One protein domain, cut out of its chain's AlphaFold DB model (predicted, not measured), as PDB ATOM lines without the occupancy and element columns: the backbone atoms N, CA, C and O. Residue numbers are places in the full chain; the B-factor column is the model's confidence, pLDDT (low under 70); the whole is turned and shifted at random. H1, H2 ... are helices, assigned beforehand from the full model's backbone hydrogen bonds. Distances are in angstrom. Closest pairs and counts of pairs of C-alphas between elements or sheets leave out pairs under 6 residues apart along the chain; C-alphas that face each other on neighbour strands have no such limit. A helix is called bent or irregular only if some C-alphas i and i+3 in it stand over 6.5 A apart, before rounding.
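This is residues 36 to 117 of the 314 residues of an uncharacterized protein of Archaeoglobus fulgidus (UniProt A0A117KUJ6). What is the shape? H3 is the core, H2, H4 and H5 pack round it, crossed, and the long, kinked H1 is at one side, near H3. What makes it up? The 82 printed residues have five named helices, H1 to H5 in order, and no named strand: all helix. It is compact, radius of gyration of the C-alphas 12.2 A, spanning 32 by 27 by 21 A.

Where is the first helix? H1, residues 36 to 52, is close to but not clearly touching H3, residues 75 to 85; their closest C-alphas, Ala 51 and Leu 81, are 6.7 A apart. What touches the hub, H3? H2, residues 54 to 64, is about perpendicular at 75 degrees, closest C-alphas Ile 54 and Gly 85, 5.8 A. H4, residues 90 to 96, has a steep tilt of 55 degrees, closest C-alphas Arg 80 and Ile 93, 6.7 A. H5, residues 107 to 117, has 45 degrees, also steep, closest C-alphas Pro 75 and Ala 116, 4.8 A. Are the backbones bonded? Every O i to N i+4 pair is within hydrogen-bond range in H2 to H5, and 11 of 13 in H1.

Where does H1 begin? C-alpha 36 is at (188.116, 124.207, 120.415); H1, 24.6 A, is irregular, C-alphas 45 and 48 being 7.5 A apart. And the others? H2 is 15.2 A, H3 15.6 A, H4 9.8 A and H5 15.2 A, ending at (174.212, 127.881, 114.758).

How large is it? The farthest C-alphas, Lys 38 and Glu 105, are 34.3 A apart. Any cut, long link or low confidence? The printed part has no cut and no long link, and no printed residue is under 70.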
ATOM      1  N   GLN A  36     189.226 123.755 119.570       97.62
ATOM      2  CA  GLN A  36     188.116 124.207 120.415       97.62
ATOM      3  C   GLN A  36     188.620 124.898 121.692       97.62
ATOM      4  O   GLN A  36     188.225 126.037 121.952       97.62
ATOM      5  N   GLN A  37     189.551 124.288 122.438       96.94
ATOM      6  CA  GLN A  37     190.177 124.893 123.626       96.94
ATOM      7  C   GLN A  37     190.821 126.246 123.287       96.94
ATOM      8  O   GLN A  37     190.613 127.236 123.992       96.94
ATOM      9  N   LYS A  38     191.521 126.346 122.147       97.00
ATOM     10  CA  LYS A  38     192.089 127.611 121.649       97.00
ATOM     11  C   LYS A  38     191.029 128.684 121.403       97.00
ATOM     12  O   LYS A  38     191.248 129.847 121.756       97.00
ATOM     13  N   LYS A  39     189.891 128.333 120.792       97.06
ATOM     14  CA  LYS A  39     188.790 129.285 120.565       97.06
ATOM     15  C   LYS A  39     188.158 129.720 121.885       97.06
ATOM     16  O   LYS A  39     187.976 130.922 122.072       97.06
ATOM     17  N   VAL A  40     187.926 128.793 122.815       96.88
ATOM     18  CA  VAL A  40     187.397 129.101 124.153       96.88
ATOM     19  C   VAL A  40     188.308 130.074 124.899       96.88
ATOM     20  O   VAL A  40     187.838 131.084 125.425       96.88
ATOM     21  N   ASP A  41     189.619 129.841 124.887       95.69
ATOM     22  CA  ASP A  41     190.586 130.742 125.516       95.69
ATOM     23  C   ASP A  41     190.642 132.116 124.846       95.69
ATOM     24  O   ASP A  41     190.807 133.138 125.516       95.69
ATOM     25  N   SER A  42     190.501 132.171 123.518       96.00
ATOM     26  CA  SER A  42     190.404 133.441 122.798       96.00
ATOM     27  C   SER A  42     189.151 134.223 123.192       96.00
ATOM     28  O   SER A  42     189.234 135.441 123.327       96.00
ATOM     29  N   VAL A  43     188.007 133.558 123.363       97.44
ATOM     30  CA  VAL A  43     186.763 134.213 123.789       97.44
ATOM     31  C   VAL A  43     186.893 134.720 125.217       97.44
ATOM     32  O   VAL A  43     186.663 135.904 125.438       97.44
ATOM     33  N   LYS A  44     187.346 133.884 126.163       95.75
ATOM     34  CA  LYS A  44     187.539 134.285 127.569       95.75
ATOM     35  C   LYS A  44     188.391 135.552 127.701       95.75
ATOM     36  O   LYS A  44     188.054 136.429 128.485       95.75
ATOM     37  N   ARG A  45     189.456 135.672 126.899       96.19
ATOM     38  CA  ARG A  45     190.330 136.856 126.901       96.19
ATOM     39  C   ARG A  45     189.692 138.109 126.306       96.19
ATOM     40  O   ARG A  45     189.995 139.186 126.780       96.19
ATOM     41  N   LYS A  46     188.867 137.991 125.262       96.00
ATOM     42  CA  LYS A  46     188.348 139.155 124.516       96.00
ATOM     43  C   LYS A  46     186.924 139.567 124.900       96.00
ATOM     44  O   LYS A  46     186.467 140.626 124.487       96.00
ATOM     45  N   TYR A  47     186.190 138.710 125.612       96.12
ATOM     46  CA  TYR A  47     184.754 138.890 125.825       96.12
ATOM     47  C   TYR A  47     184.415 140.183 126.570       96.12
ATOM     48  O   TYR A  47     183.507 140.879 126.140       96.12
ATOM     49  N   HIS A  48     185.147 140.522 127.639       95.75
ATOM     50  CA  HIS A  48     184.885 141.731 128.430       95.75
ATOM     51  C   HIS A  48     185.049 143.003 127.583       95.75
ATOM     52  O   HIS A  48     184.124 143.805 127.514       95.75
ATOM     53  N   THR A  49     186.132 143.096 126.805       96.69
ATOM     54  CA  THR A  49     186.392 144.220 125.893       96.69
ATOM     55  C   THR A  49     185.283 144.397 124.853       96.69
ATOM     56  O   THR A  49     184.912 145.511 124.503       96.69
ATOM     57  N   PHE A  50     184.731 143.302 124.318       97.50
ATOM     58  CA  PHE A  50     183.607 143.391 123.382       97.50
ATOM     59  C   PHE A  50     182.269 143.660 124.076       97.50
ATOM     60  O   PHE A  50     181.394 144.272 123.469       97.50
ATOM     61  N   ALA A  51     182.103 143.218 125.323       96.88
ATOM     62  CA  ALA A  51     180.909 143.485 126.114       96.88
ATOM     63  C   ALA A  51     180.782 144.976 126.472       96.88
ATOM     64  O   ALA A  51     179.676 145.505 126.454       96.88
ATOM     65  N   GLU A  52     181.895 145.667 126.716       97.56
ATOM     66  CA  GLU A  52     181.929 147.127 126.917       97.56
ATOM     67  C   GLU A  52     181.471 147.899 125.669       97.56
ATOM     68  O   GLU A  52     180.884 148.971 125.769       97.56
ATOM     69  N   ARG A  53     181.666 147.317 124.481       97.69
ATOM     70  CA  ARG A  53     181.322 147.915 123.182       97.69
ATOM     71  C   ARG A  53     179.960 147.476 122.644       97.69
ATOM     72  O   ARG A  53     179.680 147.650 121.459       97.69
ATOM     73  N   ILE A  54     179.099 146.903 123.488       98.00
ATOM     74  CA  ILE A  54     177.734 146.512 123.104       98.00
ATOM     75  C   ILE A  54     176.956 147.658 122.424       98.00
ATOM     76  O   ILE A  54     176.374 147.386 121.372       98.00
ATOM     77  N   PRO A  55     176.980 148.918 122.914       98.19
ATOM     78  CA  PRO A  55     176.271 150.017 122.250       98.19
ATOM     79  C   PRO A  55     176.713 150.234 120.794       98.19
ATOM     80  O   PRO A  55     175.879 150.395 119.904       98.19
ATOM     81  N   GLU A  56     178.020 150.146 120.517       98.06
ATOM     82  CA  GLU A  56     178.555 150.242 119.152       98.06
ATOM     83  C   GLU A  56     178.113 149.063 118.274       98.06
ATOM     84  O   GLU A  56     177.839 149.239 117.086       98.06
ATOM     85  N   ILE A  57     178.042 147.853 118.844       98.12
ATOM     86  CA  ILE A  57     177.589 146.647 118.134       98.12
ATOM     87  C   ILE A  57     176.121 146.796 117.721       98.12
ATOM     88  O   ILE A  57     175.794 146.481 116.577       98.12
ATOM     89  N   ILE A  58     175.263 147.284 118.624       98.19
ATOM     90  CA  ILE A  58     173.837 147.519 118.351       98.19
ATOM     91  C   ILE A  58     173.682 148.576 117.257       98.19
ATOM     92  O   ILE A  58     173.084 148.285 116.225       98.19
ATOM     93  N   SER A  59     174.301 149.750 117.423       98.12
ATOM     94  CA  SER A  59     174.202 150.844 116.445       98.12
ATOM     95  C   SER A  59     174.690 150.425 115.050       98.12
ATOM     96  O   SER A  59     174.076 150.747 114.031       98.12
ATOM     97  N   TYR A  60     175.783 149.655 114.979       98.06
ATOM     98  CA  TYR A  60     176.273 149.118 113.710       98.06
ATOM     99  C   TYR A  60     175.290 148.106 113.104       98.06
ATOM    100  O   TYR A  60     175.060 148.123 111.895       98.06
ATOM    101  N   TRP A  61     174.698 147.233 113.924       97.69
ATOM    102  CA  TRP A  61     173.709 146.257 113.473       97.69
ATOM    103  C   TRP A  61     172.431 146.919 112.951       97.69
ATOM    104  O   TRP A  61     171.936 146.523 111.900       97.69
ATOM    105  N   GLU A  62     171.904 147.925 113.642       96.06
ATOM    106  CA  GLU A  62     170.693 148.642 113.229       96.06
ATOM    107  C   GLU A  62     170.854 149.282 111.849       96.06
ATOM    108  O   GLU A  62     169.972 149.141 111.002       96.06
ATOM    109  N   ARG A  63     172.016 149.900 111.596       96.50
ATOM    110  CA  ARG A  63     172.329 150.547 110.318       96.50
ATOM    111  C   ARG A  63     172.642 149.552 109.201       96.50
ATOM    112  O   ARG A  63     172.182 149.714 108.077       96.50
ATOM    113  N   GLU A  64     173.461 148.542 109.484       96.19
ATOM    114  CA  GLU A  64     174.086 147.718 108.439       96.19
ATOM    115  C   GLU A  64     173.502 146.305 108.326       96.19
ATOM    116  O   GLU A  64     173.812 145.588 107.373       96.19
ATOM    117  N   LYS A  65     172.728 145.866 109.328       94.25
ATOM    118  CA  LYS A  65     172.199 144.498 109.487       94.25
ATOM    119  C   LYS A  65     173.270 143.410 109.314       94.25
ATOM    120  O   LYS A  65     173.021 142.330 108.781       94.25
ATOM    121  N   LYS A  66     174.493 143.716 109.759       95.31
ATOM    122  CA  LYS A  66     175.667 142.830 109.756       95.31
ATOM    123  C   LYS A  66     176.554 143.137 110.960       95.31
ATOM    124  O   LYS A  66     176.473 144.215 111.540       95.31
ATOM    125  N   PHE A  67     177.441 142.212 111.323       96.75
ATOM    126  CA  PHE A  67     178.408 142.443 112.400       96.75
ATOM    127  C   PHE A  67     179.625 143.253 111.928       96.75
ATOM    128  O   PHE A  67     180.106 143.035 110.811       96.75
ATOM    129  N   PRO A  68     180.197 144.120 112.783       96.25
ATOM    130  CA  PRO A  68     181.413 144.845 112.443       96.25
ATOM    131  C   PRO A  68     182.613 143.898 112.303       96.25
ATOM    132  O   PRO A  68     182.759 142.927 113.052       96.25
ATOM    133  N   LYS A  69     183.525 144.204 111.367       95.94
ATOM    134  CA  LYS A  69     184.707 143.363 111.077       95.94
ATOM    135  C   LYS A  69     185.630 143.176 112.290       95.94
ATOM    136  O   LYS A  69     186.252 142.126 112.427       95.94
ATOM    137  N   TRP A  70     185.695 144.166 113.181       96.31
ATOM    138  CA  TRP A  70     186.514 144.116 114.396       96.31
ATOM    139  C   TRP A  70     185.954 143.176 115.478       96.31
ATOM    140  O   TRP A  70     186.698 142.764 116.372       96.31
ATOM    141  N   LEU A  71     184.673 142.782 115.406       96.94
ATOM    142  CA  LEU A  71     184.071 141.829 116.339       96.94
ATOM    143  C   LEU A  71     184.506 140.406 115.964       96.94
ATOM    144  O   LEU A  71     183.831 139.684 115.228       96.94
ATOM    145  N   THR A  72     185.673 140.004 116.469       95.44
ATOM    146  CA  THR A  72     186.366 138.753 116.102       95.44
ATOM    147  C   THR A  72     185.969 137.540 116.957       95.44
ATOM    148  O   THR A  72     186.741 136.588 117.092       95.44
ATOM    149  N   LEU A  73     184.772 137.557 117.550       97.06
ATOM    150  CA  LEU A  73     184.227 136.424 118.303       97.06
ATOM    151  C   LEU A  73     183.644 135.334 117.382       97.06
ATOM    152  O   LEU A  73     183.299 135.624 116.235       97.06
ATOM    153  N   PRO A  74     183.503 134.087 117.868       97.00
ATOM    154  CA  PRO A  74     182.743 133.045 117.180       97.00
ATOM    155  C   PRO A  74     181.293 133.474 116.892       97.00
ATOM    156  O   PRO A  74     180.746 134.265 117.668       97.00
ATOM    157  N   PRO A  75     180.674 132.995 115.794       97.50
ATOM    158  CA  PRO A  75     179.364 133.464 115.337       97.50
ATOM    159  C   PRO A  75     178.286 133.500 116.425       97.50
ATOM    160  O   PRO A  75     177.647 134.536 116.611       97.50
ATOM    161  N   VAL A  76     178.134 132.430 117.213       98.06
ATOM    162  CA  VAL A  76     177.109 132.368 118.269       98.06
ATOM    163  C   VAL A  76     177.417 133.353 119.395       98.06
ATOM    164  O   VAL A  76     176.505 133.942 119.969       98.06
ATOM    165  N   MET A  77     178.690 133.612 119.693       98.25
ATOM    166  CA  MET A  77     179.062 134.614 120.695       98.25
ATOM    167  C   MET A  77     178.764 136.049 120.236       98.25
ATOM    168  O   MET A  77     178.415 136.879 121.076       98.25
ATOM    169  N   LYS A  78     178.838 136.346 118.928       98.19
ATOM    170  CA  LYS A  78     178.397 137.647 118.385       98.19
ATOM    171  C   LYS A  78     176.894 137.838 118.568       98.19
ATOM    172  O   LYS A  78     176.472 138.876 119.066       98.19
ATOM    173  N   ILE A  79     176.115 136.806 118.232       98.31
ATOM    174  CA  ILE A  79     174.659 136.770 118.429       98.31
ATOM    175  C   ILE A  79     174.313 136.977 119.905       98.31
ATOM    176  O   ILE A  79     173.507 137.843 120.230       98.31
ATOM    177  N   ARG A  80     174.972 136.246 120.814       98.25
ATOM    178  CA  ARG A  80     174.752 136.381 122.262       98.25
ATOM    179  C   ARG A  80     175.012 137.802 122.763       98.25
ATOM    180  O   ARG A  80     174.222 138.291 123.562       98.25
ATOM    181  N   LEU A  81     176.085 138.460 122.313       97.94
ATOM    182  CA  LEU A  81     176.371 139.848 122.699       97.94
ATOM    183  C   LEU A  81     175.327 140.827 122.162       97.94
ATOM    184  O   LEU A  81     174.845 141.659 122.925       97.94
ATOM    185  N   LEU A  82     174.963 140.708 120.883       98.25
ATOM    186  CA  LEU A  82     173.960 141.568 120.257       98.25
ATOM    187  C   LEU A  82     172.604 141.438 120.953       98.25
ATOM    188  O   LEU A  82     172.049 142.435 121.402       98.25
ATOM    189  N   MET A  83     172.109 140.209 121.115       98.19
ATOM    190  CA  MET A  83     170.823 139.963 121.764       98.19
ATOM    191  C   MET A  83     170.837 140.377 123.240       98.19
ATOM    192  O   MET A  83     169.859 140.935 123.724       98.19
ATOM    193  N   LYS A  84     171.949 140.165 123.962       97.56
ATOM    194  CA  LYS A  84     172.097 140.692 125.327       97.56
ATOM    195  C   LYS A  84     171.964 142.218 125.336       97.56
ATOM    196  O   LYS A  84     171.296 142.761 126.207       97.56
ATOM    197  N   GLY A  85     172.592 142.893 124.375       97.06
ATOM    198  CA  GLY A  85     172.502 144.340 124.209       97.06
ATOM    199  C   GLY A  85     171.095 144.843 123.885       97.06
ATOM    200  O   GLY A  85     170.690 145.876 124.396       97.06
ATOM    201  N   MET A  86     170.332 144.070 123.114       97.12
ATOM    202  CA  MET A  86     168.916 144.320 122.813       97.12
ATOM    203  C   MET A  86     167.966 143.971 123.977       97.12
ATOM    204  O   MET A  86     166.753 144.008 123.810       97.12
ATOM    205  N   GLY A  87     168.489 143.594 125.149       97.12
ATOM    206  CA  GLY A  87     167.685 143.312 126.341       97.12
ATOM    207  C   GLY A  87     167.116 141.891 126.432       97.12
ATOM    208  O   GLY A  87     166.357 141.596 127.355       97.12
ATOM    209  N   PHE A  88     167.486 140.970 125.534       97.62
ATOM    210  CA  PHE A  88     167.012 139.587 125.624       97.62
ATOM    211  C   PHE A  88     167.605 138.866 126.840       97.62
ATOM    212  O   PHE A  88     168.813 138.889 127.094       97.62
ATOM    213  N   SER A  89     166.752 138.126 127.553       97.56
ATOM    214  CA  SER A  89     167.192 137.259 128.647       97.56
ATOM    215  C   SER A  89     168.066 136.103 128.140       97.56
ATOM    216  O   SER A  89     167.915 135.634 127.009       97.56
ATOM    217  N   ALA A  90     168.927 135.549 129.000       96.06
ATOM    218  CA  ALA A  90     169.720 134.364 128.659       96.06
ATOM    219  C   ALA A  90     168.844 133.167 128.229       96.06
ATOM    220  O   ALA A  90     169.231 132.401 127.343       96.06
ATOM    221  N   LYS A  91     167.647 133.028 128.822       96.81
ATOM    222  CA  LYS A  91     166.654 132.010 128.451       96.81
ATOM    223  C   LYS A  91     166.137 132.245 127.030       96.81
ATOM    224  O   LYS A  91     166.153 131.310 126.232       96.81
ATOM    225  N   SER A  92     165.753 133.479 126.704       97.12
ATOM    226  CA  SER A  92     165.281 133.863 125.367       97.12
ATOM    227  C   SER A  92     166.366 133.659 124.314       97.12
ATOM    228  O   SER A  92     166.101 133.066 123.277       97.12
ATOM    229  N   ILE A  93     167.614 134.037 124.609       97.75
ATOM    230  CA  ILE A  93     168.757 133.809 123.714       97.75
ATOM    231  C   ILE A  93     168.959 132.311 123.458       97.75
ATOM    232  O   ILE A  93     169.114 131.890 122.318       97.75
ATOM    233  N   ASN A  94     168.933 131.479 124.504       96.56
ATOM    234  CA  ASN A  94     169.071 130.030 124.336       96.56
ATOM    235  C   ASN A  94     167.891 129.402 123.572       96.56
ATOM    236  O   ASN A  94     168.097 128.397 122.894       96.56
ATOM    237  N   LYS A  95     166.680 129.966 123.680       96.50
ATOM    238  CA  LYS A  95     165.524 129.565 122.864       96.50
ATOM    239  C   LYS A  95     165.736 129.965 121.399       96.50
ATOM    240  O   LYS A  95     165.616 129.107 120.536       96.50
ATOM    241  N   ALA A  96     166.174 131.197 121.140       96.94
ATOM    242  CA  ALA A  96     166.418 131.707 119.792       96.94
ATOM    243  C   ALA A  96     167.509 130.929 119.045       96.94
ATOM    244  O   ALA A  96     167.392 130.683 117.855       96.94
ATOM    245  N   LEU A  97     168.559 130.478 119.743       96.50
ATOM    246  CA  LEU A  97     169.593 129.621 119.146       96.50
ATOM    247  C   LEU A  97     169.072 128.243 118.697       96.50
ATOM    248  O   LEU A  97     169.800 127.538 118.006       96.50
ATOM    249  N   ARG A  98     167.871 127.832 119.120       92.62
ATOM    250  CA  ARG A  98     167.215 126.600 118.659       92.62
ATOM    251  C   ARG A  98     166.154 126.910 117.610       92.62
ATOM    252  O   ARG A  98     166.230 126.375 116.515       92.62
ATOM    253  N   ASN A  99     165.247 127.821 117.951       92.62
ATOM    254  CA  ASN A  99     164.138 128.262 117.114       92.62
ATOM    255  C   ASN A  99     164.115 129.799 117.125       92.62
ATOM    256  O   ASN A  99     163.545 130.394 118.049       92.62
ATOM    257  N   PRO A 100     164.814 130.467 116.195       94.38
ATOM    258  CA  PRO A 100     164.882 131.924 116.183       94.38
ATOM    259  C   PRO A 100     163.514 132.580 115.964       94.38
ATOM    260  O   PRO A 100     163.224 133.585 116.607       94.38
ATOM    261  N   GLU A 101     162.664 131.986 115.134       93.50
ATOM    262  CA  GLU A 101     161.338 132.490 114.754       93.50
ATOM    263  C   GLU A 101     160.397 132.609 115.960       93.50
ATOM    264  O   GLU A 101     159.562 133.503 116.024       93.50
ATOM    265  N   ASP A 102     160.586 131.759 116.973       93.94
ATOM    266  CA  ASP A 102     159.791 131.774 118.206       93.94
ATOM    267  C   ASP A 102     160.163 132.927 119.165       93.94
ATOM    268  O   ASP A 102     159.645 132.987 120.291       93.94
ATOM    269  N   VAL A 103     161.170 133.737 118.816       96.25
ATOM    270  CA  VAL A 103     161.789 134.721 119.719       96.25
ATOM    271  C   VAL A 103     162.061 136.065 119.052       96.25
ATOM    272  O   VAL A 103     161.980 137.083 119.736       96.25
ATOM    273  N   VAL A 104     162.437 136.086 117.773       95.06
ATOM    274  CA  VAL A 104     162.797 137.315 117.057       95.06
ATOM    275  C   VAL A 104     161.901 137.524 115.840       95.06
ATOM    276  O   VAL A 104     161.735 136.624 115.026       95.06
ATOM    277  N   GLU A 105     161.365 138.737 115.703       93.44
ATOM    278  CA  GLU A 105     160.555 139.142 114.543       93.44
ATOM    279  C   GLU A 105     161.418 139.632 113.364       93.44
ATOM    280  O   GLU A 105     161.006 139.560 112.209       93.44
ATOM    281  N   ASP A 106     162.634 140.129 113.633       94.00
ATOM    282  CA  ASP A 106     163.567 140.572 112.589       94.00
ATOM    283  C   ASP A 106     164.119 139.356 111.825       94.00
ATOM    284  O   ASP A 106     165.022 138.661 112.301       94.00
ATOM    285  N   GLU A 107     163.610 139.126 110.611       95.44
ATOM    286  CA  GLU A 107     164.017 137.996 109.766       95.44
ATOM    287  C   GLU A 107     165.519 138.005 109.439       95.44
ATOM    288  O   GLU A 107     166.145 136.947 109.363       95.44
ATOM    289  N   LYS A 108     166.164 139.178 109.329       95.81
ATOM    290  CA  LYS A 108     167.623 139.230 109.117       95.81
ATOM    291  C   LYS A 108     168.375 138.747 110.352       95.81
ATOM    292  O   LYS A 108     169.418 138.098 110.224       95.81
ATOM    293  N   LEU A 109     167.874 139.061 111.548       96.62
ATOM    294  CA  LEU A 109     168.435 138.532 112.789       96.62
ATOM    295  C   LEU A 109     168.212 137.021 112.878       96.62
ATOM    296  O   LEU A 109     169.174 136.302 113.153       96.62
ATOM    297  N   ALA A 110     167.003 136.538 112.579       97.19
ATOM    298  CA  ALA A 110     166.698 135.109 112.533       97.19
ATOM    299  C   ALA A 110     167.647 134.363 111.580       97.19
ATOM    300  O   ALA A 110     168.284 133.381 111.968       97.19
ATOM    301  N   GLU A 111     167.859 134.887 110.372       96.19
ATOM    302  CA  GLU A 111     168.778 134.308 109.393       96.19
ATOM    303  C   GLU A 111     170.232 134.266 109.899       96.19
ATOM    304  O   GLU A 111     170.919 133.248 109.750       96.19
ATOM    305  N   GLN A 112     170.722 135.340 110.533       97.00
ATOM    306  CA  GLN A 112     172.067 135.340 111.120       97.00
ATOM    307  C   GLN A 112     172.190 134.366 112.296       97.00
ATOM    308  O   GLN A 112     173.249 133.751 112.451       97.00
ATOM    309  N   ILE A 113     171.130 134.173 113.086       97.50
ATOM    310  CA  ILE A 113     171.092 133.149 114.137       97.50
ATOM    311  C   ILE A 113     171.231 131.754 113.515       97.50
ATOM    312  O   ILE A 113     172.131 131.013 113.917       97.50
ATOM    313  N   ARG A 114     170.433 131.420 112.488       95.62
ATOM    314  CA  ARG A 114     170.516 130.123 111.782       95.62
ATOM    315  C   ARG A 114     171.928 129.885 111.234       95.62
ATOM    316  O   ARG A 114     172.543 128.854 111.505       95.62
ATOM    317  N   LYS A 115     172.502 130.874 110.538       96.12
ATOM    318  CA  LYS A 115     173.878 130.808 110.007       96.12
ATOM    319  C   LYS A 115     174.924 130.608 111.105       96.12
ATOM    320  O   LYS A 115     175.865 129.830 110.924       96.12
ATOM    321  N   ALA A 116     174.779 131.292 112.239       96.88
ATOM    322  CA  ALA A 116     175.695 131.160 113.366       96.88
ATOM    323  C   ALA A 116     175.632 129.761 113.990       96.88
ATOM    324  O   ALA A 116     176.675 129.152 114.222       96.88
ATOM    325  N   VAL A 117     174.428 129.227 114.205       96.06
ATOM    326  CA  VAL A 117     174.212 127.881 114.758       96.06
ATOM    327  C   VAL A 117     174.834 126.805 113.866       96.06
ATOM    328  O   VAL A 117     175.527 125.926 114.371       96.06
TER     329      VAL A 117